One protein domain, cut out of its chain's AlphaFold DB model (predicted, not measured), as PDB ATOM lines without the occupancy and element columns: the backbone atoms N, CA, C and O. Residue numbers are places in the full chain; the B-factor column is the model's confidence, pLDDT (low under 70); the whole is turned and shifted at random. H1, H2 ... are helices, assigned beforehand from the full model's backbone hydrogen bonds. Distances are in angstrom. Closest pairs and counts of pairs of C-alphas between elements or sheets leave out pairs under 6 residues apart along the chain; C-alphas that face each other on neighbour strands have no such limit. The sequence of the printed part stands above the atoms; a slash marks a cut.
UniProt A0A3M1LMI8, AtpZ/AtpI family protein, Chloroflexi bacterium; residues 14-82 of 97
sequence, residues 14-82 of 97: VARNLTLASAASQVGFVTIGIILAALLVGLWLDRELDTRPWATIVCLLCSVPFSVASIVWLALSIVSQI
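This is residues 14 to 82 of the 97 residues of the protein "AtpZ/AtpI family protein" of Chloroflexi bacterium (UniProt A0A3M1LMI8). A long helical hairpin: H1 runs the length of a narrow rod, a tight link turns the backbone round, and H2 folds back side by side with it, a little shorter. At the open end, residues 14 to 19 of H1 stick out. The printed part has 69 residues, with two named helices, H1 then H2, and no named strand, all helix in class. It is only just extended, close to loose, with a radius of gyration of the C-alphas of 16.6 A, and spans 55 by 20 by 8 A.

H1, residues 14 to 48, and H2, residues 54 to 81, form a helical hairpin. They run opposite ways at a shallow tilt of 9 degrees, centre to centre 12.7 A. They touch through residues 31 to 42 of H1 and 58 to 69 of H2 alone; the closest C-alphas, of Ala 38 and Cys 62, are 7.0 A apart. In H1 every O i to N i+4 pair is within hydrogen-bond range; in H2, 22 of 24 are.

H1 begins at C-alpha 14 (-19.606, 37.553, 66.699) and is 50.4 A long from first to last C-alpha. H2 is 41.2 A long and ends at C-alpha 81 (-7.820, 52.344, 69.355).

The C-alphas farthest apart, of Val 14 and Thr 51, are 56.1 A apart. The printed part has no cut. Residues 47 to 53 stand free. Mean pLDDT of the printed part is 72.0, with residues 45 to 59 among those under 70.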
ATOM      1  N   VAL A  14     -20.209  38.353  65.627       64.62
ATOM      2  CA  VAL A  14     -19.606  37.553  66.699       64.62
ATOM      3  C   VAL A  14     -18.387  36.813  66.161       64.62
ATOM      4  O   VAL A  14     -17.321  36.949  66.738       64.62
ATOM      5  N   ALA A  15     -18.500  36.152  65.005       65.25
ATOM      6  CA  ALA A  15     -17.381  35.493  64.335       65.25
ATOM      7  C   ALA A  15     -16.230  36.465  64.018       65.25
ATOM      8  O   ALA A  15     -15.086  36.166  64.328       65.25
ATOM      9  N   ARG A  16     -16.526  37.660  63.482       65.81
ATOM     10  CA  ARG A  16     -15.512  38.689  63.175       65.81
ATOM     11  C   ARG A  16     -14.817  39.248  64.425       65.81
ATOM     12  O   ARG A  16     -13.607  39.450  64.414       65.81
ATOM     13  N   ASN A  17     -15.567  39.476  65.503       65.62
ATOM     14  CA  ASN A  17     -15.009  39.899  66.788       65.62
ATOM     15  C   ASN A  17     -14.223  38.758  67.462       65.62
ATOM     16  O   ASN A  17     -13.217  39.024  68.107       65.62
ATOM     17  N   LEU A  18     -14.630  37.498  67.262       72.12
ATOM     18  CA  LEU A  18     -13.873  36.311  67.673       72.12
ATOM     19  C   LEU A  18     -12.539  36.214  66.933       72.12
ATOM     20  O   LEU A  18     -11.542  35.856  67.545       72.12
ATOM     21  N   THR A  19     -12.497  36.559  65.644       68.69
ATOM     22  CA  THR A  19     -11.248  36.594  64.871       68.69
ATOM     23  C   THR A  19     -10.274  37.634  65.435       68.69
ATOM     24  O   THR A  19      -9.103  37.328  65.650       68.69
ATOM     25  N   LEU A  20     -10.751  38.836  65.769       66.12
ATOM     26  CA  LEU A  20      -9.938  39.865  66.437       66.12
ATOM     27  C   LEU A  20      -9.491  39.426  67.844       66.12
ATOM     28  O   LEU A  20      -8.340  39.635  68.220       66.12
ATOM     29  N   ALA A  21     -10.365  38.745  68.589       67.12
ATOM     30  CA  ALA A  21     -10.033  38.170  69.892       67.12
ATOM     31  C   ALA A  21      -8.987  37.046  69.786       67.12
ATOM     32  O   ALA A  21      -8.092  36.948  70.624       67.12
ATOM     33  N   SER A  22      -9.048  36.227  68.731       67.75
ATOM     34  CA  SER A  22      -8.045  35.191  68.468       67.75
ATOM     35  C   SER A  22      -6.687  35.781  68.085       67.75
ATOM     36  O   SER A  22      -5.664  35.279  68.540       67.75
ATOM     37  N   ALA A  23      -6.669  36.890  67.341       65.94
ATOM     38  CA  ALA A  23      -5.440  37.602  67.006       65.94
ATOM     39  C   ALA A  23      -4.773  38.206  68.258       65.94
ATOM     40  O   ALA A  23      -3.563  38.085  68.433       65.94
ATOM     41  N   ALA A  24      -5.559  38.780  69.174       66.06
ATOM     42  CA  ALA A  24      -5.060  39.276  70.460       66.06
ATOM     43  C   ALA A  24      -4.549  38.145  71.381       66.06
ATOM     44  O   ALA A  24      -3.535  38.303  72.059       66.06
ATOM     45  N   SER A  25      -5.211  36.983  71.366       72.06
ATOM     46  CA  SER A  25      -4.773  35.775  72.086       72.06
ATOM     47  C   SER A  25      -3.422  35.263  71.584       72.06
ATOM     48  O   SER A  25      -2.551  34.905  72.377       72.06
ATOM     49  N   GLN A  26      -3.220  35.279  70.267       72.19
ATOM     50  CA  GLN A  26      -1.996  34.792  69.645       72.19
ATOM     51  C   GLN A  26      -0.784  35.625  70.056       72.19
ATOM     52  O   GLN A  26       0.268  35.065  70.342       72.19
ATOM     53  N   VAL A  27      -0.953  36.943  70.171       76.50
ATOM     54  CA  VAL A  27       0.070  37.835  70.723       76.50
ATOM     55  C   VAL A  27       0.446  37.409  72.147       76.50
ATOM     56  O   VAL A  27       1.628  37.261  72.439       76.50
ATOM     57  N   GLY A  28      -0.537  37.113  73.003       70.94
ATOM     58  CA  GLY A  28      -0.294  36.608  74.359       70.94
ATOM     59  C   GLY A  28       0.412  35.248  74.386       70.94
ATOM     60  O   GLY A  28       1.367  35.064  75.136       70.94
ATOM     61  N   PHE A  29       0.000  34.312  73.531       85.94
ATOM     62  CA  PHE A  29       0.613  32.985  73.441       85.94
ATOM     63  C   PHE A  29       2.058  33.047  72.927       85.94
ATOM     64  O   PHE A  29       2.945  32.390  73.469       85.94
ATOM     65  N   VAL A  30       2.311  33.882  71.917       79.38
ATOM     66  CA  VAL A  30       3.645  34.138  71.359       79.38
ATOM     67  C   VAL A  30       4.547  34.799  72.401       79.38
ATOM     68  O   VAL A  30       5.679  34.358  72.582       79.38
ATOM     69  N   THR A  31       4.053  35.796  73.142       77.44
ATOM     70  CA  THR A  31       4.799  36.419  74.246       77.44
ATOM     71  C   THR A  31       5.146  35.402  75.339       77.44
ATOM     72  O   THR A  31       6.292  35.358  75.780       77.44
ATOM     73  N   ILE A  32       4.205  34.537  75.732       81.94
ATOM     74  CA  ILE A  32       4.451  33.457  76.704       81.94
ATOM     75  C   ILE A  32       5.515  32.482  76.180       81.94
ATOM     76  O   ILE A  32       6.437  32.130  76.913       81.94
ATOM     77  N   GLY A  33       5.444  32.100  74.904       85.00
ATOM     78  CA  GLY A  33       6.448  31.248  74.260       85.00
ATOM     79  C   GLY A  33       7.850  31.865  74.257       85.00
ATOM     80  O   GLY A  33       8.817  31.171  74.564       85.00
ATOM     81  N   ILE A  34       7.963  33.170  73.984       80.69
ATOM     82  CA  ILE A  34       9.231  33.920  74.045       80.69
ATOM     83  C   ILE A  34       9.808  33.897  75.465       80.69
ATOM     84  O   ILE A  34      11.003  33.666  75.638       80.69
ATOM     85  N   ILE A  35       8.965  34.096  76.482       78.31
ATOM     86  CA  ILE A  35       9.372  34.061  77.893       78.31
ATOM     87  C   ILE A  35       9.879  32.665  78.272       78.31
ATOM     88  O   ILE A  35      10.950  32.536  78.859       78.31
ATOM     89  N   LEU A  36       9.151  31.612  77.895       84.94
ATOM     90  CA  LEU A  36       9.554  30.223  78.132       84.94
ATOM     91  C   LEU A  36      10.877  29.877  77.444       84.94
ATOM     92  O   LEU A  36      11.746  29.273  78.069       84.94
ATOM     93  N   ALA A  37      11.052  30.285  76.188       78.50
ATOM     94  CA  ALA A  37      12.297  30.086  75.455       78.50
ATOM     95  C   ALA A  37      13.471  30.822  76.121       78.50
ATOM     96  O   ALA A  37      14.534  30.233  76.292       78.50
ATOM     97  N   ALA A  38      13.268  32.066  76.565       76.56
ATOM     98  CA  ALA A  38      14.278  32.829  77.298       76.56
ATOM     99  C   ALA A  38      14.655  32.166  78.636       76.56
ATOM    100  O   ALA A  38      15.831  32.131  78.990       76.56
ATOM    101  N   LEU A  39      13.682  31.591  79.352       75.75
ATOM    102  CA  LEU A  39      13.901  30.859  80.605       75.75
ATOM    103  C   LEU A  39      14.657  29.546  80.389       75.75
ATOM    104  O   LEU A  39      15.571  29.233  81.146       75.75
ATOM    105  N   LEU A  40      14.297  28.791  79.352       81.56
ATOM    106  CA  LEU A  40      14.970  27.544  78.986       81.56
ATOM    107  C   LEU A  40      16.416  27.796  78.567       81.56
ATOM    108  O   LEU A  40      17.316  27.112  79.042       81.56
ATOM    109  N   VAL A  41      16.635  28.804  77.722       73.56
ATOM    110  CA  VAL A  41      17.973  29.242  77.313       73.56
ATOM    111  C   VAL A  41      18.762  29.726  78.524       73.56
ATOM    112  O   VAL A  41      19.889  29.290  78.706       73.56
ATOM    113  N   GLY A  42      18.170  30.554  79.388       68.88
ATOM    114  CA  GLY A  42      18.817  31.040  80.606       68.88
ATOM    115  C   GLY A  42      19.205  29.924  81.577       68.88
ATOM    116  O   GLY A  42      20.301  29.962  82.118       68.88
ATOM    117  N   LEU A  43      18.354  28.908  81.756       72.94
ATOM    118  CA  LEU A  43      18.578  27.790  82.682       72.94
ATOM    119  C   LEU A  43      19.549  26.739  82.132       72.94
ATOM    120  O   LEU A  43      20.337  26.159  82.878       72.94
ATOM    121  N   TRP A  44      19.482  26.474  80.828       72.38
ATOM    122  CA  TRP A  44      20.462  25.631  80.146       72.38
ATOM    123  C   TRP A  44      21.849  26.263  80.230       72.38
ATOM    124  O   TRP A  44      22.833  25.583  80.500       72.38
ATOM    125  N   LEU A  45      21.896  27.585  80.095       63.50
ATOM    126  CA  LEU A  45      23.123  28.339  80.205       63.50
ATOM    127  C   LEU A  45      23.633  28.440  81.646       63.50
ATOM    128  O   LEU A  45      24.820  28.281  81.874       63.50
ATOM    129  N   ASP A  46      22.761  28.611  82.635       60.53
ATOM    130  CA  ASP A  46      23.127  28.592  84.059       60.53
ATOM    131  C   ASP A  46      23.893  27.314  84.449       60.53
ATOM    132  O   ASP A  46      24.831  27.356  85.241       60.53
ATOM    133  N   ARG A  47      23.554  26.183  83.816       66.38
ATOM    134  CA  ARG A  47      24.255  24.908  84.011       66.38
ATOM    135  C   ARG A  47      25.606  24.792  83.310       66.38
ATOM    136  O   ARG A  47      26.434  24.015  83.768       66.38
ATOM    137  N   GLU A  48      25.820  25.525  82.225       67.50
ATOM    138  CA  GLU A  48      27.046  25.459  81.418       67.50
ATOM    139  C   GLU A  48      28.128  26.446  81.920       67.50
ATOM    140  O   GLU A  48      29.297  26.341  81.560       67.50
ATOM    141  N   LEU A  49      27.762  27.426  82.760       60.31
ATOM    142  CA  LEU A  49      28.548  28.645  83.009       60.31
ATOM    143  C   LEU A  49      29.306  28.743  84.328       60.31
ATOM    144  O   LEU A  49      29.460  29.832  84.889       60.31
ATOM    145  N   ASP A  50      29.929  27.658  84.757       63.62
ATOM    146  CA  ASP A  50      30.874  27.692  85.879       63.62
ATOM    147  C   ASP A  50      32.095  28.635  85.628       63.62
ATOM    148  O   ASP A  50      32.897  28.879  86.523       63.62
ATOM    149  N   THR A  51      32.246  29.259  84.439       54.22
ATOM    150  CA  THR A  51      33.239  30.326  84.166       54.22
ATOM    151  C   THR A  51      32.750  31.455  83.220       54.22
ATOM    152  O   THR A  51      32.388  31.255  82.065       54.22
ATOM    153  N   ARG A  52      32.771  32.689  83.756       67.69
ATOM    154  CA  ARG A  52      32.630  34.053  83.165       67.69
ATOM    155  C   ARG A  52      32.962  34.124  81.649       67.69
ATOM    156  O   ARG A  52      34.101  33.785  81.340       67.69
ATOM    157  N   PRO A  53      32.099  34.592  80.698       63.34
ATOM    158  CA  PRO A  53      31.471  35.929  80.627       63.34
ATOM    159  C   PRO A  53      30.100  35.960  79.881       63.34
ATOM    160  O   PRO A  53      29.784  36.882  79.133       63.34
ATOM    161  N   TRP A  54      29.272  34.930  80.023       63.47
ATOM    162  CA  TRP A  54      28.077  34.755  79.184       63.47
ATOM    163  C   TRP A  54      26.826  35.525  79.652       63.47
ATOM    164  O   TRP A  54      25.876  35.686  78.889       63.47
ATOM    165  N   ALA A  55      26.836  36.078  80.869       58.41
ATOM    166  CA  ALA A  55      25.746  36.910  81.394       58.41
ATOM    167  C   ALA A  55      25.497  38.161  80.534       58.41
ATOM    168  O   ALA A  55      24.355  38.543  80.276       58.41
ATOM    169  N   THR A  56      26.570  38.773  80.034       66.75
ATOM    170  CA  THR A  56      26.486  39.931  79.139       66.75
ATOM    171  C   THR A  56      25.872  39.543  77.795       66.75
ATOM    172  O   THR A  56      25.093  40.306  77.232       66.75
ATOM    173  N   ILE A  57      26.159  38.329  77.319       69.06
ATOM    174  CA  ILE A  57      25.644  37.788  76.060       69.06
ATOM    175  C   ILE A  57      24.146  37.502  76.182       69.06
ATOM    176  O   ILE A  57      23.402  37.945  75.319       69.06
ATOM    177  N   VAL A  58      23.673  36.877  77.269       68.81
ATOM    178  CA  VAL A  58      22.230  36.669  77.526       68.81
ATOM    179  C   VAL A  58      21.483  37.975  77.728       68.81
ATOM    180  O   VAL A  58      20.381  38.122  77.214       68.81
ATOM    181  N   CYS A  59      22.060  38.943  78.442       65.00
ATOM    182  CA  CYS A  59      21.436  40.254  78.633       65.00
ATOM    183  C   CYS A  59      21.221  40.959  77.287       65.00
ATOM    184  O   CYS A  59      20.142  41.485  77.009       65.00
ATOM    185  N   LEU A  60      22.218  40.874  76.406       73.00
ATOM    186  CA  LEU A  60      22.125  41.372  75.041       73.00
ATOM    187  C   LEU A  60      21.104  40.568  74.213       73.00
ATOM    188  O   LEU A  60      20.275  41.153  73.517       73.00
ATOM    189  N   LEU A  61      21.111  39.238  74.340       72.50
ATOM    190  CA  LEU A  61      20.225  38.324  73.615       72.50
ATOM    191  C   LEU A  61      18.762  38.424  74.054       72.50
ATOM    192  O   LEU A  61      17.888  38.186  73.234       72.50
ATOM    193  N   CYS A  62      18.494  38.776  75.314       70.19
ATOM    194  CA  CYS A  62      17.165  39.040  75.869       70.19
ATOM    195  C   CYS A  62      16.709  40.482  75.613       70.19
ATOM    196  O   CYS A  62      15.513  40.722  75.465       70.19
ATOM    197  N   SER A  63      17.633  41.442  75.513       75.12
ATOM    198  CA  SER A  63      17.312  42.849  75.235       75.12
ATOM    199  C   SER A  63      16.641  43.027  73.870       75.12
ATOM    200  O   SER A  63      15.657  43.756  73.744       75.12
ATOM    201  N   VAL A  64      17.121  42.299  72.862       79.19
ATOM    202  CA  VAL A  64      16.578  42.329  71.498       79.19
ATOM    203  C   VAL A  64      15.120  41.837  71.424       79.19
ATOM    204  O   VAL A  64      14.268  42.616  70.987       79.19
ATOM    205  N   PRO A  65      14.761  40.614  71.869       71.56
ATOM    206  CA  PRO A  65      13.380  40.141  71.850       71.56
ATOM    207  C   PRO A  65      12.484  40.984  72.760       71.56
ATOM    208  O   PRO A  65      11.326  41.208  72.421       71.56
ATOM    209  N   PHE A  66      13.015  41.518  73.863       76.38
ATOM    210  CA  PHE A  66      12.277  42.392  74.772       76.38
ATOM    211  C   PHE A  66      11.927  43.752  74.146       76.38
ATOM    212  O   PHE A  66      10.793  44.230  74.261       76.38
ATOM    213  N   SER A  67      12.878  44.369  73.446       80.69
ATOM    214  CA  SER A  67      12.686  45.660  72.779       80.69
ATOM    215  C   SER A  67      11.700  45.547  71.615       80.69
ATOM    216  O   SER A  67      10.737  46.315  71.526       80.69
ATOM    217  N   VAL A  68      11.880  44.527  70.771       77.62
ATOM    218  CA  VAL A  68      11.005  44.259  69.624       77.62
ATOM    219  C   VAL A  68       9.591  43.908  70.089       77.62
ATOM    220  O   VAL A  68       8.629  44.467  69.562       77.62
ATOM    221  N   ALA A  69       9.441  43.064  71.117       76.25
ATOM    222  CA  ALA A  69       8.131  42.749  71.688       76.25
ATOM    223  C   ALA A  69       7.417  44.001  72.218       76.25
ATOM    224  O   ALA A  69       6.224  44.163  71.963       76.25
ATOM    225  N   SER A  70       8.142  44.908  72.886       76.12
ATOM    226  CA  SER A  70       7.582  46.142  73.458       76.12
ATOM    227  C   SER A  70       7.048  47.095  72.391       76.12
ATOM    228  O   SER A  70       5.931  47.596  72.508       76.12
ATOM    229  N   ILE A  71       7.818  47.321  71.327       83.62
ATOM    230  CA  ILE A  71       7.422  48.220  70.234       83.62
ATOM    231  C   ILE A  71       6.238  47.641  69.460       83.62
ATOM    232  O   ILE A  71       5.290  48.362  69.147       83.62
ATOM    233  N   VAL A  72       6.272  46.339  69.181       80.44
ATOM    234  CA  VAL A  72       5.204  45.641  68.462       80.44
ATOM    235  C   VAL A  72       3.906  45.691  69.269       80.44
ATOM    236  O   VAL A  72       2.887  46.135  68.746       80.44
ATOM    237  N   TRP A  73       3.934  45.349  70.560       75.69
ATOM    238  CA  TRP A  73       2.762  45.477  71.437       75.69
ATOM    239  C   TRP A  73       2.201  46.898  71.472       75.69
ATOM    240  O   TRP A  73       0.987  47.090  71.378       75.69
ATOM    241  N   LEU A  74       3.077  47.897  71.585       76.88
ATOM    242  CA  LEU A  74       2.673  49.294  71.682       76.88
ATOM    243  C   LEU A  74       2.023  49.785  70.381       76.88
ATOM    244  O   LEU A  74       0.966  50.414  70.416       76.88
ATOM    245  N   ALA A  75       2.606  49.444  69.234       80.31
ATOM    246  CA  ALA A  75       2.071  49.799  67.925       80.31
ATOM    247  C   ALA A  75       0.717  49.124  67.655       80.31
ATOM    248  O   ALA A  75      -0.229  49.797  67.241       80.31
ATOM    249  N   LEU A  76       0.591  47.819  67.941       77.31
ATOM    250  CA  LEU A  76      -0.683  47.102  67.813       77.31
ATOM    251  C   LEU A  76      -1.764  47.683  68.737       77.31
ATOM    252  O   LEU A  76      -2.920  47.803  68.330       77.31
ATOM    253  N   SER A  77      -1.388  48.080  69.954       67.12
ATOM    254  CA  SER A  77      -2.299  48.694  70.925       67.12
ATOM    255  C   SER A  77      -2.844  50.032  70.423       67.12
ATOM    256  O   SER A  77      -4.057  50.255  70.428       67.12
ATOM    257  N   ILE A  78      -1.977  50.890  69.883       78.62
ATOM    258  CA  ILE A  78      -2.375  52.202  69.362       78.62
ATOM    259  C   ILE A  78      -3.269  52.058  68.124       78.62
ATOM    260  O   ILE A  78      -4.317  52.692  68.054       78.62
ATOM    261  N   VAL A  79      -2.916  51.184  67.179       73.00
ATOM    262  CA  VAL A  79      -3.702  50.966  65.950       73.00
ATOM    263  C   VAL A  79      -5.100  50.412  66.251       73.00
ATOM    264  O   VAL A  79      -6.054  50.750  65.553       73.00
ATOM    265  N   SER A  80      -5.249  49.619  67.317       69.56
ATOM    266  CA  SER A  80      -6.549  49.072  67.732       69.56
ATOM    267  C   SER A  80      -7.529  50.123  68.278       69.56
ATOM    268  O   SER A  80      -8.738  49.896  68.262       69.56
ATOM    269  N   GLN A  81      -7.026  51.277  68.733       65.31
ATOM    270  CA  GLN A  81      -7.820  52.344  69.355       65.31
ATOM    271  C   GLN A  81      -8.288  53.427  68.376       65.31
ATOM    272  O   GLN A  81      -9.129  54.258  68.726       65.31
ATOM    273  N   ILE A  82      -7.775  53.437  67.146       71.69
ATOM    274  CA  ILE A  82      -8.114  54.470  66.169       71.69
ATOM    275  C   ILE A  82      -9.440  54.087  65.504       71.69
ATOM    276  O   ILE A  82      -9.479  53.378  64.499       71.69
TER     277      ILE A  82